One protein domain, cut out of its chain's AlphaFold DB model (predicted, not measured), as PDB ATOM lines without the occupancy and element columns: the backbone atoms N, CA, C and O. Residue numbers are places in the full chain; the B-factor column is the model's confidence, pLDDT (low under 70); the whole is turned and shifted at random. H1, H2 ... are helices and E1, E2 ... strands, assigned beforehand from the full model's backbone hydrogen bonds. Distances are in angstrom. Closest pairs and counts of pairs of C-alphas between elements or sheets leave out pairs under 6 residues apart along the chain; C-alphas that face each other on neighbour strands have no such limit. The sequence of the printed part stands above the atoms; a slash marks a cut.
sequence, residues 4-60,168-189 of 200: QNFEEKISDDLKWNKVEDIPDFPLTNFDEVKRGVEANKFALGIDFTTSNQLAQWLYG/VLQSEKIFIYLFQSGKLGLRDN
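AT A GLANCE: This is residues 4 to 60 and 168 to 189 of the 200 residues of an uncharacterized protein of Parcubacteria group bacterium CG11_big_fil_rev_8_21_14_0_20_39_22 (UniProt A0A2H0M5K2). Residues 4 to 60 run in a wide open loop, through H1, a long unnamed stretch, H2, E1, H3 and H4, and the helix H5 sits in the middle of this loop. From H5 the chain turns into E2, which pairs with E1 as a small two-stranded ribbon; H1 packs on H5, H2 stands near one end of the ribbon, and H3 and H4 lie far from the middle and touch no other helix. The 79 printed residues hold five named helices and two named strands, in the order H1 H2 E1 H3 H4 H5 E2; the sheet E1 - E2 is antiparallel, and the class is mixed, helices and strands. The whole is compact, with a radius of gyration of the C-alphas of 12.4 A, and spans 32 by 24 by 19 A.

HOW THE PARTS SIT: H1, residues 4 to 11, touches H5, residues 172 to 180, the closest C-alphas being those of Glu 7 and Lys 173, 6.4 A apart. They run the same way at a steep tilt of 42 degrees. H2, residues 30 to 38, is close to H5 but not clearly touching, with the C-alphas of Phe 30 and Glu 172 6.3 A apart, and their lines are about perpendicular at 83 degrees. The closest C-alphas of H2 and E1, residues 42 to 46, are those of Gly 36 and Phe 42, 5.4 A apart. E1 and E2, residues 184 to 188, are antiparallel neighbours at 155 degrees; N 43 and O 187 are within hydrogen-bond range at 2.8 A, as are N 185 and O 45 at 2.8 A. The closest C-alphas of H5 and E2 are those of Leu 178 and Leu 184, 5.1 A apart. H3, residues 48 to 53, and H4, residues 55 to 59, meet only through their link; H3 is apart from H5, and H4 is apart from H1. In H1, H2, H3, H4 and H5 every O i to N i+4 pair is within hydrogen-bond range.

IN THESE COORDINATES: H1 begins at C-alpha 4, (-3.739, -8.584, 5.499), and is 10.3 A long. H2 measures 12.4 A and E1 13.0 A, from C-alpha 42 at (20.439, -16.880, 5.116). H3 and H4 are short, at 8.6 A and 6.1 A. H5 is 12.0 A long, and E2, 13.5 A, ends at C-alpha 188, (24.415, -14.896, 6.333).

THE WHOLE: The two C-alphas farthest apart are those of Asp 24 and Gly 60, at 35.7 A. Residues 61 to 167 are not printed, and C-alphas 60 and 168 are 17.0 A apart across this cut. The link from H1 to H2, residues 12 to 29, is long. The mean pLDDT of the printed part is 89.6, and no printed residue is under 70.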
ATOM      1  N   GLN A   4      -3.292  -9.822   6.151       83.56
ATOM      2  CA  GLN A   4      -3.739  -8.584   5.499       83.56
ATOM      3  C   GLN A   4      -4.163  -7.496   6.497       83.56
ATOM      4  O   GLN A   4      -3.701  -6.366   6.407       83.56
ATOM      5  N   ASN A   5      -4.952  -7.840   7.521       85.00
ATOM      6  CA  ASN A   5      -5.380  -6.852   8.520       85.00
ATOM      7  C   ASN A   5      -4.204  -6.293   9.339       85.00
ATOM      8  O   ASN A   5      -4.282  -5.190   9.874       85.00
ATOM      9  N   PHE A   6      -3.134  -7.077   9.508       86.31
ATOM     10  CA  PHE A   6      -1.931  -6.605  10.188       86.31
ATOM     11  C   PHE A   6      -1.079  -5.738   9.269       86.31
ATOM     12  O   PHE A   6      -0.591  -4.711   9.722       86.31
ATOM     13  N   GLU A   7      -0.963  -6.099   7.989       88.50
ATOM     14  CA  GLU A   7      -0.319  -5.263   6.973       88.50
ATOM     15  C   GLU A   7      -0.966  -3.884   6.870       88.50
ATOM     16  O   GLU A   7      -0.252  -2.887   6.837       88.50
ATOM     17  N   GLU A   8      -2.297  -3.810   6.850       88.06
ATOM     18  CA  GLU A   8      -3.021  -2.534   6.849       88.06
ATOM     19  C   GLU A   8      -2.675  -1.708   8.087       88.06
ATOM     20  O   GLU A   8      -2.342  -0.534   7.969       88.06
ATOM     21  N   LYS A   9      -2.664  -2.341   9.266       88.25
ATOM     22  CA  LYS A   9      -2.372  -1.660  10.529       88.25
ATOM     23  C   LYS A   9      -0.948  -1.101  10.603       88.25
ATOM     24  O   LYS A   9      -0.762  -0.051  11.200       88.25
ATOM     25  N   ILE A  10       0.040  -1.814  10.061       90.81
ATOM     26  CA  ILE A  10       1.450  -1.395  10.118       90.81
ATOM     27  C   ILE A  10       1.861  -0.512   8.938       90.81
ATOM     28  O   ILE A  10       2.960   0.025   8.970       90.81
ATOM     29  N   SER A  11       1.041  -0.398   7.886       88.62
ATOM     30  CA  SER A  11       1.443   0.286   6.645       88.62
ATOM     31  C   SER A  11       1.802   1.755   6.877       88.62
ATOM     32  O   SER A  11       2.738   2.242   6.249       88.62
ATOM     33  N   ASP A  12       1.121   2.423   7.807       88.06
ATOM     34  CA  ASP A  12       1.387   3.826   8.149       88.06
ATOM     35  C   ASP A  12       2.672   4.006   8.986       88.06
ATOM     36  O   ASP A  12       3.248   5.091   9.012       88.06
ATOM     37  N   ASP A  13       3.154   2.934   9.626       88.88
ATOM     38  CA  ASP A  13       4.352   2.928  10.479       88.88
ATOM     39  C   ASP A  13       5.635   2.550   9.704       88.88
ATOM     40  O   ASP A  13       6.729   2.475  10.278       88.88
ATOM     41  N   LEU A  14       5.533   2.252   8.405       90.44
ATOM     42  CA  LEU A  14       6.657   1.810   7.581       90.44
ATOM     43  C   LEU A  14       7.523   2.988   7.114       90.44
ATOM     44  O   LEU A  14       7.063   3.885   6.412       90.44
ATOM     45  N   LYS A  15       8.823   2.938   7.427       90.69
ATOM     46  CA  LYS A  15       9.831   3.850   6.855       90.69
ATOM     47  C   LYS A  15      10.171   3.490   5.406       90.69
ATOM     48  O   LYS A  15      10.513   4.368   4.618       90.69
ATOM     49  N   TRP A  16      10.076   2.204   5.073       92.00
ATOM     50  CA  TRP A  16      10.386   1.635   3.762       92.00
ATOM     51  C   TRP A  16       9.218   0.786   3.279       92.00
ATOM     52  O   TRP A  16       8.608   0.069   4.071       92.00
ATOM     53  N   ASN A  17       8.909   0.842   1.985       89.62
ATOM     54  CA  ASN A  17       7.794   0.078   1.425       89.62
ATOM     55  C   ASN A  17       8.254  -1.255   0.839       89.62
ATOM     56  O   ASN A  17       7.472  -2.205   0.794       89.62
ATOM     57  N   LYS A  18       9.516  -1.320   0.414       91.56
ATOM     58  CA  LYS A  18      10.144  -2.509  -0.144       91.56
ATOM     59  C   LYS A  18      11.534  -2.740   0.432       91.56
ATOM     60  O   LYS A  18      12.175  -1.827   0.945       91.56
ATOM     61  N   VAL A  19      12.018  -3.971   0.309       91.19
ATOM     62  CA  VAL A  19      13.373  -4.360   0.720       91.19
ATOM     63  C   VAL A  19      14.434  -3.578  -0.055       91.19
ATOM     64  O   VAL A  19      15.442  -3.199   0.531       91.19
ATOM     65  N   GLU A  20      14.177  -3.281  -1.332       91.88
ATOM     66  CA  GLU A  20      15.066  -2.473  -2.182       91.88
ATOM     67  C   GLU A  20      15.254  -1.032  -1.672       91.88
ATOM     68  O   GLU A  20      16.269  -0.406  -1.971       91.88
ATOM     69  N   ASP A  21      14.316  -0.523  -0.865       90.94
ATOM     70  CA  ASP A  21      14.388   0.824  -0.293       90.94
ATOM     71  C   ASP A  21      15.288   0.886   0.957       90.94
ATOM     72  O   ASP A  21      15.607   1.978   1.436       90.94
ATOM     73  N   ILE A  22      15.668  -0.265   1.530       89.81
ATOM     74  CA  ILE A  22      16.451  -0.330   2.767       89.81
ATOM     75  C   ILE A  22      17.926  -0.024   2.445       89.81
ATOM     76  O   ILE A  22      18.566  -0.789   1.717       89.81
ATOM     77  N   PRO A  23      18.517   1.040   3.023       87.50
ATOM     78  CA  PRO A  23      19.916   1.383   2.787       87.50
ATOM     79  C   PRO A  23      20.862   0.259   3.220       87.50
ATOM     80  O   PRO A  23      20.700  -0.307   4.303       87.50
ATOM     81  N   ASP A  24      21.864  -0.030   2.384       85.75
ATOM     82  CA  ASP A  24      22.918  -1.025   2.634       85.75
ATOM     83  C   ASP A  24      22.403  -2.443   2.960       85.75
ATOM     84  O   ASP A  24      23.094  -3.245   3.599       85.75
ATOM     85  N   PHE A  25      21.179  -2.781   2.538       88.44
ATOM     86  CA  PHE A  25      20.636  -4.119   2.734       88.44
ATOM     87  C   PHE A  25      21.360  -5.129   1.824       88.44
ATOM     88  O   PHE A  25      21.598  -4.844   0.651       88.44
ATOM     89  N   PRO A  26      21.724  -6.327   2.323       86.19
ATOM     90  CA  PRO A  26      22.581  -7.264   1.588       86.19
ATOM     91  C   PRO A  26      21.904  -7.949   0.389       86.19
ATOM     92  O   PRO A  26      22.554  -8.726  -0.306       86.19
ATOM     93  N   LEU A  27      20.605  -7.727   0.170       90.56
ATOM     94  CA  LEU A  27      19.806  -8.384  -0.864       90.56
ATOM     95  C   LEU A  27      18.989  -7.358  -1.642       90.56
ATOM     96  O   LEU A  27      18.558  -6.352  -1.090       90.56
ATOM     97  N   THR A  28      18.746  -7.639  -2.918       88.75
ATOM     98  CA  THR A  28      18.177  -6.650  -3.844       88.75
ATOM     99  C   THR A  28      16.664  -6.527  -3.700       88.75
ATOM    100  O   THR A  28      16.103  -5.466  -3.928       88.75
ATOM    101  N   ASN A  29      15.976  -7.620  -3.362       93.69
ATOM    102  CA  ASN A  29      14.517  -7.667  -3.269       93.69
ATOM    103  C   ASN A  29      14.049  -8.768  -2.306       93.69
ATOM    104  O   ASN A  29      14.810  -9.649  -1.898       93.69
ATOM    105  N   PHE A  30      12.764  -8.746  -1.961       94.25
ATOM    106  CA  PHE A  30      12.181  -9.706  -1.027       94.25
ATOM    107  C   PHE A  30      12.149 -11.154  -1.545       94.25
ATOM    108  O   PHE A  30      12.244 -12.097  -0.759       94.25
ATOM    109  N   ASP A  31      12.088 -11.373  -2.858       94.12
ATOM    110  CA  ASP A  31      12.139 -12.730  -3.416       94.12
ATOM    111  C   ASP A  31      13.544 -13.347  -3.325       94.12
ATOM    112  O   ASP A  31      13.689 -14.564  -3.196       94.12
ATOM    113  N   GLU A  32      14.603 -12.535  -3.330       93.06
ATOM    114  CA  GLU A  32      15.955 -12.970  -2.967       93.06
ATOM    115  C   GLU A  32      16.061 -13.344  -1.491       93.06
ATOM    116  O   GLU A  32      16.700 -14.349  -1.180       93.06
ATOM    117  N   VAL A  33      15.386 -12.613  -0.597       92.44
ATOM    118  CA  VAL A  33      15.302 -12.976   0.829       92.44
ATOM    119  C   VAL A  33      14.662 -14.353   0.981       92.44
ATOM    120  O   VAL A  33      15.262 -15.239   1.590       92.44
ATOM    121  N   LYS A  34      13.487 -14.575   0.377       94.50
ATOM    122  CA  LYS A  34      12.793 -15.873   0.426       94.50
ATOM    123  C   LYS A  34      13.666 -17.005  -0.098       94.50
ATOM    124  O   LYS A  34      13.918 -17.961   0.630       94.50
ATOM    125  N   ARG A  35      14.188 -16.872  -1.323       93.94
ATOM    126  CA  ARG A  35      15.049 -17.896  -1.941       93.94
ATOM    127  C   ARG A  35      16.319 -18.136  -1.131       93.94
ATOM    128  O   ARG A  35      16.778 -19.269  -1.027       93.94
ATOM    129  N   GLY A  36      16.893 -17.082  -0.558       91.38
ATOM    130  CA  GLY A  36      18.074 -17.151   0.292       91.38
ATOM    131  C   GLY A  36      17.833 -17.934   1.582       91.38
ATOM    132  O   GLY A  36      18.683 -18.735   1.972       91.38
ATOM    133  N   VAL A  37      16.669 -17.747   2.207       92.81
ATOM    134  CA  VAL A  37      16.262 -18.490   3.407       92.81
ATOM    135  C   VAL A  37      15.884 -19.935   3.069       92.81
ATOM    136  O   VAL A  37      16.336 -20.854   3.748       92.81
ATOM    137  N   GLU A  38      15.145 -20.170   1.984       92.31
ATOM    138  CA  GLU A  38      14.796 -21.520   1.507       92.31
ATOM    139  C   GLU A  38      16.033 -22.346   1.131       92.31
ATOM    140  O   GLU A  38      16.108 -23.535   1.435       92.31
ATOM    141  N   ALA A  39      17.039 -21.712   0.524       93.25
ATOM    142  CA  ALA A  39      18.319 -22.335   0.194       93.25
ATOM    143  C   ALA A  39      19.286 -22.431   1.391       93.25
ATOM    144  O   ALA A  39      20.442 -22.816   1.205       93.25
ATOM    145  N   ASN A  40      18.852 -22.056   2.602       90.00
ATOM    146  CA  ASN A  40      19.650 -22.036   3.832       90.00
ATOM    147  C   ASN A  40      20.944 -21.193   3.741       90.00
ATOM    148  O   ASN A  40      21.881 -21.386   4.522       90.00
ATOM    149  N   LYS A  41      21.008 -20.250   2.793       91.75
ATOM    150  CA  LYS A  41      22.106 -19.276   2.667       91.75
ATOM    151  C   LYS A  41      21.984 -18.184   3.720       91.75
ATOM    152  O   LYS A  41      22.992 -17.731   4.250       91.75
ATOM    153  N   PHE A  42      20.749 -17.818   4.051       92.50
ATOM    154  CA  PHE A  42      20.439 -16.880   5.116       92.50
ATOM    155  C   PHE A  42      19.543 -17.526   6.170       92.50
ATOM    156  O   PHE A  42      18.697 -18.360   5.858       92.50
ATOM    157  N   ALA A  43      19.709 -17.110   7.418       91.38
ATOM    158  CA  ALA A  43      18.835 -17.451   8.528       91.38
ATOM    159  C   ALA A  43      18.166 -16.187   9.072       91.38
ATOM    160  O   ALA A  43      18.802 -15.138   9.200       91.38
ATOM    161  N   LEU A  44      16.889 -16.293   9.427       92.31
ATOM    162  CA  LEU A  44      16.178 -15.227  10.120       92.31
ATOM    163  C   LEU A  44      16.425 -15.347  11.623       92.31
ATOM    164  O   LEU A  44      16.264 -16.412  12.211       92.31
ATOM    165  N   GLY A  45      16.828 -14.247  12.247       88.88
ATOM    166  CA  GLY A  45      16.852 -14.104  13.697       88.88
ATOM    167  C   GLY A  45      15.676 -13.242  14.119       88.88
ATOM    168  O   GLY A  45      15.595 -12.095  13.699       88.88
ATOM    169  N   ILE A  46      14.774 -13.763  14.945       88.69
ATOM    170  CA  ILE A  46      13.637 -12.992  15.462       88.69
ATOM    171  C   ILE A  46      13.746 -12.895  16.978       88.69
ATOM    172  O   ILE A  46      14.017 -13.887  17.654       88.69
ATOM    173  N   ASP A  47      13.518 -11.700  17.518       87.00
ATOM    174  CA  ASP A  47      13.512 -11.490  18.959       87.00
ATOM    175  C   ASP A  47      12.361 -12.251  19.648       87.00
ATOM    176  O   ASP A  47      11.191 -12.175  19.253       87.00
ATOM    177  N   PHE A  48      12.697 -12.978  20.717       80.69
ATOM    178  CA  PHE A  48      11.755 -13.836  21.437       80.69
ATOM    179  C   PHE A  48      10.650 -13.058  22.154       80.69
ATOM    180  O   PHE A  48       9.536 -13.569  22.293       80.69
ATOM    181  N   THR A  49      10.916 -11.833  22.624       83.88
ATOM    182  CA  THR A  49       9.846 -11.027  23.227       83.88
ATOM    183  C   THR A  49       8.825 -10.612  22.179       83.88
ATOM    184  O   THR A  49       7.625 -10.727  22.428       83.88
ATOM    185  N   THR A  50       9.277 -10.229  20.985       85.62
ATOM    186  CA  THR A  50       8.383  -9.865  19.883       85.62
ATOM    187  C   THR A  50       7.563 -11.050  19.388       85.62
ATOM    188  O   THR A  50       6.355 -10.905  19.196       85.62
ATOM    189  N   SER A  51       8.158 -12.240  19.252       83.81
ATOM    190  CA  SER A  51       7.403 -13.433  18.847       83.81
ATOM    191  C   SER A  51       6.316 -13.815  19.857       83.81
ATOM    192  O   SER A  51       5.215 -14.191  19.458       83.81
ATOM    193  N   ASN A  52       6.567 -13.625  21.154       81.81
ATOM    194  CA  ASN A  52       5.564 -13.825  22.201       81.81
ATOM    195  C   ASN A  52       4.481 -12.736  22.220       81.81
ATOM    196  O   ASN A  52       3.304 -13.058  22.371       81.81
ATOM    197  N   GLN A  53       4.845 -11.463  22.044       84.25
ATOM    198  CA  GLN A  53       3.879 -10.358  21.972       84.25
ATOM    199  C   GLN A  53       2.918 -10.529  20.790       84.25
ATOM    200  O   GLN A  53       1.714 -10.310  20.923       84.25
ATOM    201  N   LEU A  54       3.437 -10.974  19.646       85.62
ATOM    202  CA  LEU A  54       2.654 -11.208  18.437       85.62
ATOM    203  C   LEU A  54       1.954 -12.576  18.417       85.62
ATOM    204  O   LEU A  54       1.128 -12.814  17.537       85.62
ATOM    205  N   ALA A  55       2.199 -13.462  19.390       82.06
ATOM    206  CA  ALA A  55       1.611 -14.803  19.424       82.06
ATOM    207  C   ALA A  55       0.072 -14.779  19.414       82.06
ATOM    208  O   ALA A  55      -0.565 -15.570  18.717       82.06
ATOM    209  N   GLN A  56      -0.554 -13.834  20.123       80.31
ATOM    210  CA  GLN A  56      -2.015 -13.705  20.114       80.31
ATOM    211  C   GLN A  56      -2.555 -13.354  18.720       80.31
ATOM    212  O   GLN A  56      -3.622 -13.831  18.332       80.31
ATOM    213  N   TRP A  57      -1.823 -12.544  17.954       84.88
ATOM    214  CA  TRP A  57      -2.174 -12.247  16.570       84.88
ATOM    215  C   TRP A  57      -1.949 -13.467  15.663       84.88
ATOM    216  O   TRP A  57      -2.859 -13.835  14.918       84.88
ATOM    217  N   LEU A  58      -0.800 -14.140  15.796       82.62
ATOM    218  CA  LEU A  58      -0.399 -15.293  14.975       82.62
ATOM    219  C   LEU A  58      -1.347 -16.495  15.079       82.62
ATOM    220  O   LEU A  58      -1.530 -17.218  14.096       82.62
ATOM    221  N   TYR A  59      -1.924 -16.730  16.257       81.94
ATOM    222  CA  TYR A  59      -2.705 -17.938  16.543       81.94
ATOM    223  C   TYR A  59      -4.144 -17.667  17.006       81.94
ATOM    224  O   TYR A  59      -4.942 -18.596  17.139       81.94
ATOM    225  N   GLY A  60      -4.507 -16.404  17.240       81.00
ATOM    226  CA  GLY A  60      -5.843 -16.007  17.677       81.00
ATOM    227  C   GLY A  60      -6.127 -16.239  19.166       81.00
ATOM    228  O   GLY A  60      -5.273 -16.645  19.953       81.00
ATOM    229  N   VAL A 168       6.657 -13.680   8.268       93.31
ATOM    230  CA  VAL A 168       7.534 -12.634   7.709       93.31
ATOM    231  C   VAL A 168       8.014 -12.977   6.307       93.31
ATOM    232  O   VAL A 168       8.229 -12.075   5.519       93.31
ATOM    233  N   LEU A 169       8.137 -14.259   5.957       93.31
ATOM    234  CA  LEU A 169       8.465 -14.675   4.590       93.31
ATOM    235  C   LEU A 169       7.261 -14.632   3.640       93.31
ATOM    236  O   LEU A 169       7.442 -14.676   2.429       93.31
ATOM    237  N   GLN A 170       6.035 -14.532   4.157       92.62
ATOM    238  CA  GLN A 170       4.829 -14.389   3.337       92.62
ATOM    239  C   GLN A 170       4.551 -12.934   2.949       92.62
ATOM    240  O   GLN A 170       3.910 -12.704   1.927       92.62
ATOM    241  N   SER A 171       5.037 -11.972   3.737       93.00
ATOM    242  CA  SER A 171       4.727 -10.553   3.577       93.00
ATOM    243  C   SER A 171       5.965  -9.674   3.700       93.00
ATOM    244  O   SER A 171       6.586  -9.597   4.761       93.00
ATOM    245  N   GLU A 172       6.264  -8.946   2.625       94.25
ATOM    246  CA  GLU A 172       7.369  -7.988   2.584       94.25
ATOM    247  C   GLU A 172       7.174  -6.861   3.607       94.25
ATOM    248  O   GLU A 172       8.096  -6.516   4.340       94.25
ATOM    249  N   LYS A 173       5.946  -6.352   3.747       93.56
ATOM    250  CA  LYS A 173       5.622  -5.293   4.712       93.56
ATOM    251  C   LYS A 173       5.904  -5.719   6.151       93.56
ATOM    252  O   LYS A 173       6.483  -4.959   6.920       93.56
ATOM    253  N   ILE A 174       5.525  -6.943   6.520       93.00
ATOM    254  CA  ILE A 174       5.758  -7.463   7.875       93.00
ATOM    255  C   ILE A 174       7.252  -7.707   8.104       93.00
ATOM    256  O   ILE A 174       7.758  -7.406   9.187       93.00
ATOM    257  N   PHE A 175       7.963  -8.213   7.092       94.19
ATOM    258  CA  PHE A 175       9.415  -8.348   7.138       94.19
ATOM    259  C   PHE A 175      10.087  -7.003   7.432       94.19
ATOM    260  O   PHE A 175      10.843  -6.897   8.399       94.19
ATOM    261  N   ILE A 176       9.761  -5.971   6.651       93.50
ATOM    262  CA  ILE A 176      10.329  -4.628   6.797       93.50
ATOM    263  C   ILE A 176       9.970  -4.038   8.157       93.50
ATOM    264  O   ILE A 176      10.857  -3.551   8.849       93.50
ATOM    265  N   TYR A 177       8.708  -4.131   8.581       93.88
ATOM    266  CA  TYR A 177       8.251  -3.618   9.874       93.88
ATOM    267  C   TYR A 177       9.043  -4.201  11.053       93.88
ATOM    268  O   TYR A 177       9.445  -3.482  11.973       93.88
ATOM    269  N   LEU A 178       9.305  -5.510  11.040       93.06
ATOM    270  CA  LEU A 178      10.098  -6.138  12.096       93.06
ATOM    271  C   LEU A 178      11.590  -5.841  11.956       93.06
ATOM    272  O   LEU A 178      12.262  -5.672  12.976       93.06
ATOM    273  N   PHE A 179      12.101  -5.751  10.726       93.12
ATOM    274  CA  PHE A 179      13.491  -5.396  10.470       93.12
ATOM    275  C   PHE A 179      13.785  -3.972  10.946       93.12
ATOM    276  O   PHE A 179      14.673  -3.803  11.773       93.12
ATOM    277  N   GLN A 180      12.995  -2.973  10.536       92.81
ATOM    278  CA  GLN A 180      13.156  -1.568  10.942       92.81
ATOM    279  C   GLN A 180      13.038  -1.372  12.457       92.81
ATOM    280  O   GLN A 180      13.669  -0.488  13.018       92.81
ATOM    281  N   SER A 181      12.264  -2.220  13.138       90.00
ATOM    282  CA  SER A 181      12.106  -2.169  14.597       90.00
ATOM    283  C   SER A 181      13.251  -2.870  15.349       90.00
ATOM    284  O   SER A 181      13.190  -3.030  16.570       90.00
ATOM    285  N   GLY A 182      14.258  -3.386  14.633       89.00
ATOM    286  CA  GLY A 182      15.354  -4.179  15.194       89.00
ATOM    287  C   GLY A 182      14.904  -5.506  15.817       89.00
ATOM    288  O   GLY A 182      15.624  -6.087  16.628       89.00
ATOM    289  N   LYS A 183      13.698  -5.981  15.483       90.75
ATOM    290  CA  LYS A 183      13.098  -7.216  16.022       90.75
ATOM    291  C   LYS A 183      13.311  -8.426  15.121       90.75
ATOM    292  O   LYS A 183      13.117  -9.556  15.572       90.75
ATOM    293  N   LEU A 184      13.717  -8.187  13.881       92.94
ATOM    294  CA  LEU A 184      14.144  -9.190  12.922       92.94
ATOM    295  C   LEU A 184      15.532  -8.823  12.397       92.94
ATOM    296  O   LEU A 184      15.806  -7.667  12.081       92.94
ATOM    297  N   GLY A 185      16.391  -9.825  12.288       91.94
ATOM    298  CA  GLY A 185      17.689  -9.741  11.645       91.94
ATOM    299  C   GLY A 185      17.861 -10.847  10.618       91.94
ATOM    300  O   GLY A 185      17.209 -11.892  10.677       91.94
ATOM    301  N   LEU A 186      18.769 -10.614   9.682       92.62
ATOM    302  CA  LEU A 186      19.155 -11.569   8.657       92.62
ATOM    303  C   LEU A 186      20.608 -11.966   8.896       92.62
ATOM    304  O   LEU A 186      21.490 -11.113   8.920       92.62
ATOM    305  N   ARG A 187      20.875 -13.253   9.084       91.75
ATOM    306  CA  ARG A 187      22.230 -13.781   9.225       91.75
ATOM    307  C   ARG A 187      22.632 -14.504   7.955       91.75
ATOM    308  O   ARG A 187      21.941 -15.423   7.539       91.75
ATOM    309  N   ASP A 188      23.761 -14.127   7.381       91.19
ATOM    310  CA  ASP A 188      24.415 -14.896   6.333       91.19
ATOM    311  C   ASP A 188      25.104 -16.116   6.964       91.19
ATOM    312  O   ASP A 188      25.960 -15.991   7.844       91.19
ATOM    313  N   ASN A 189      24.705 -17.314   6.541       89.94
ATOM    314  CA  ASN A 189      25.259 -18.566   7.050       89.94
ATOM    315  C   ASN A 189      26.635 -18.886   6.450       89.94
ATOM    316  O   ASN A 189      27.376 -19.672   7.036       89.94
TER     317      ASN A 189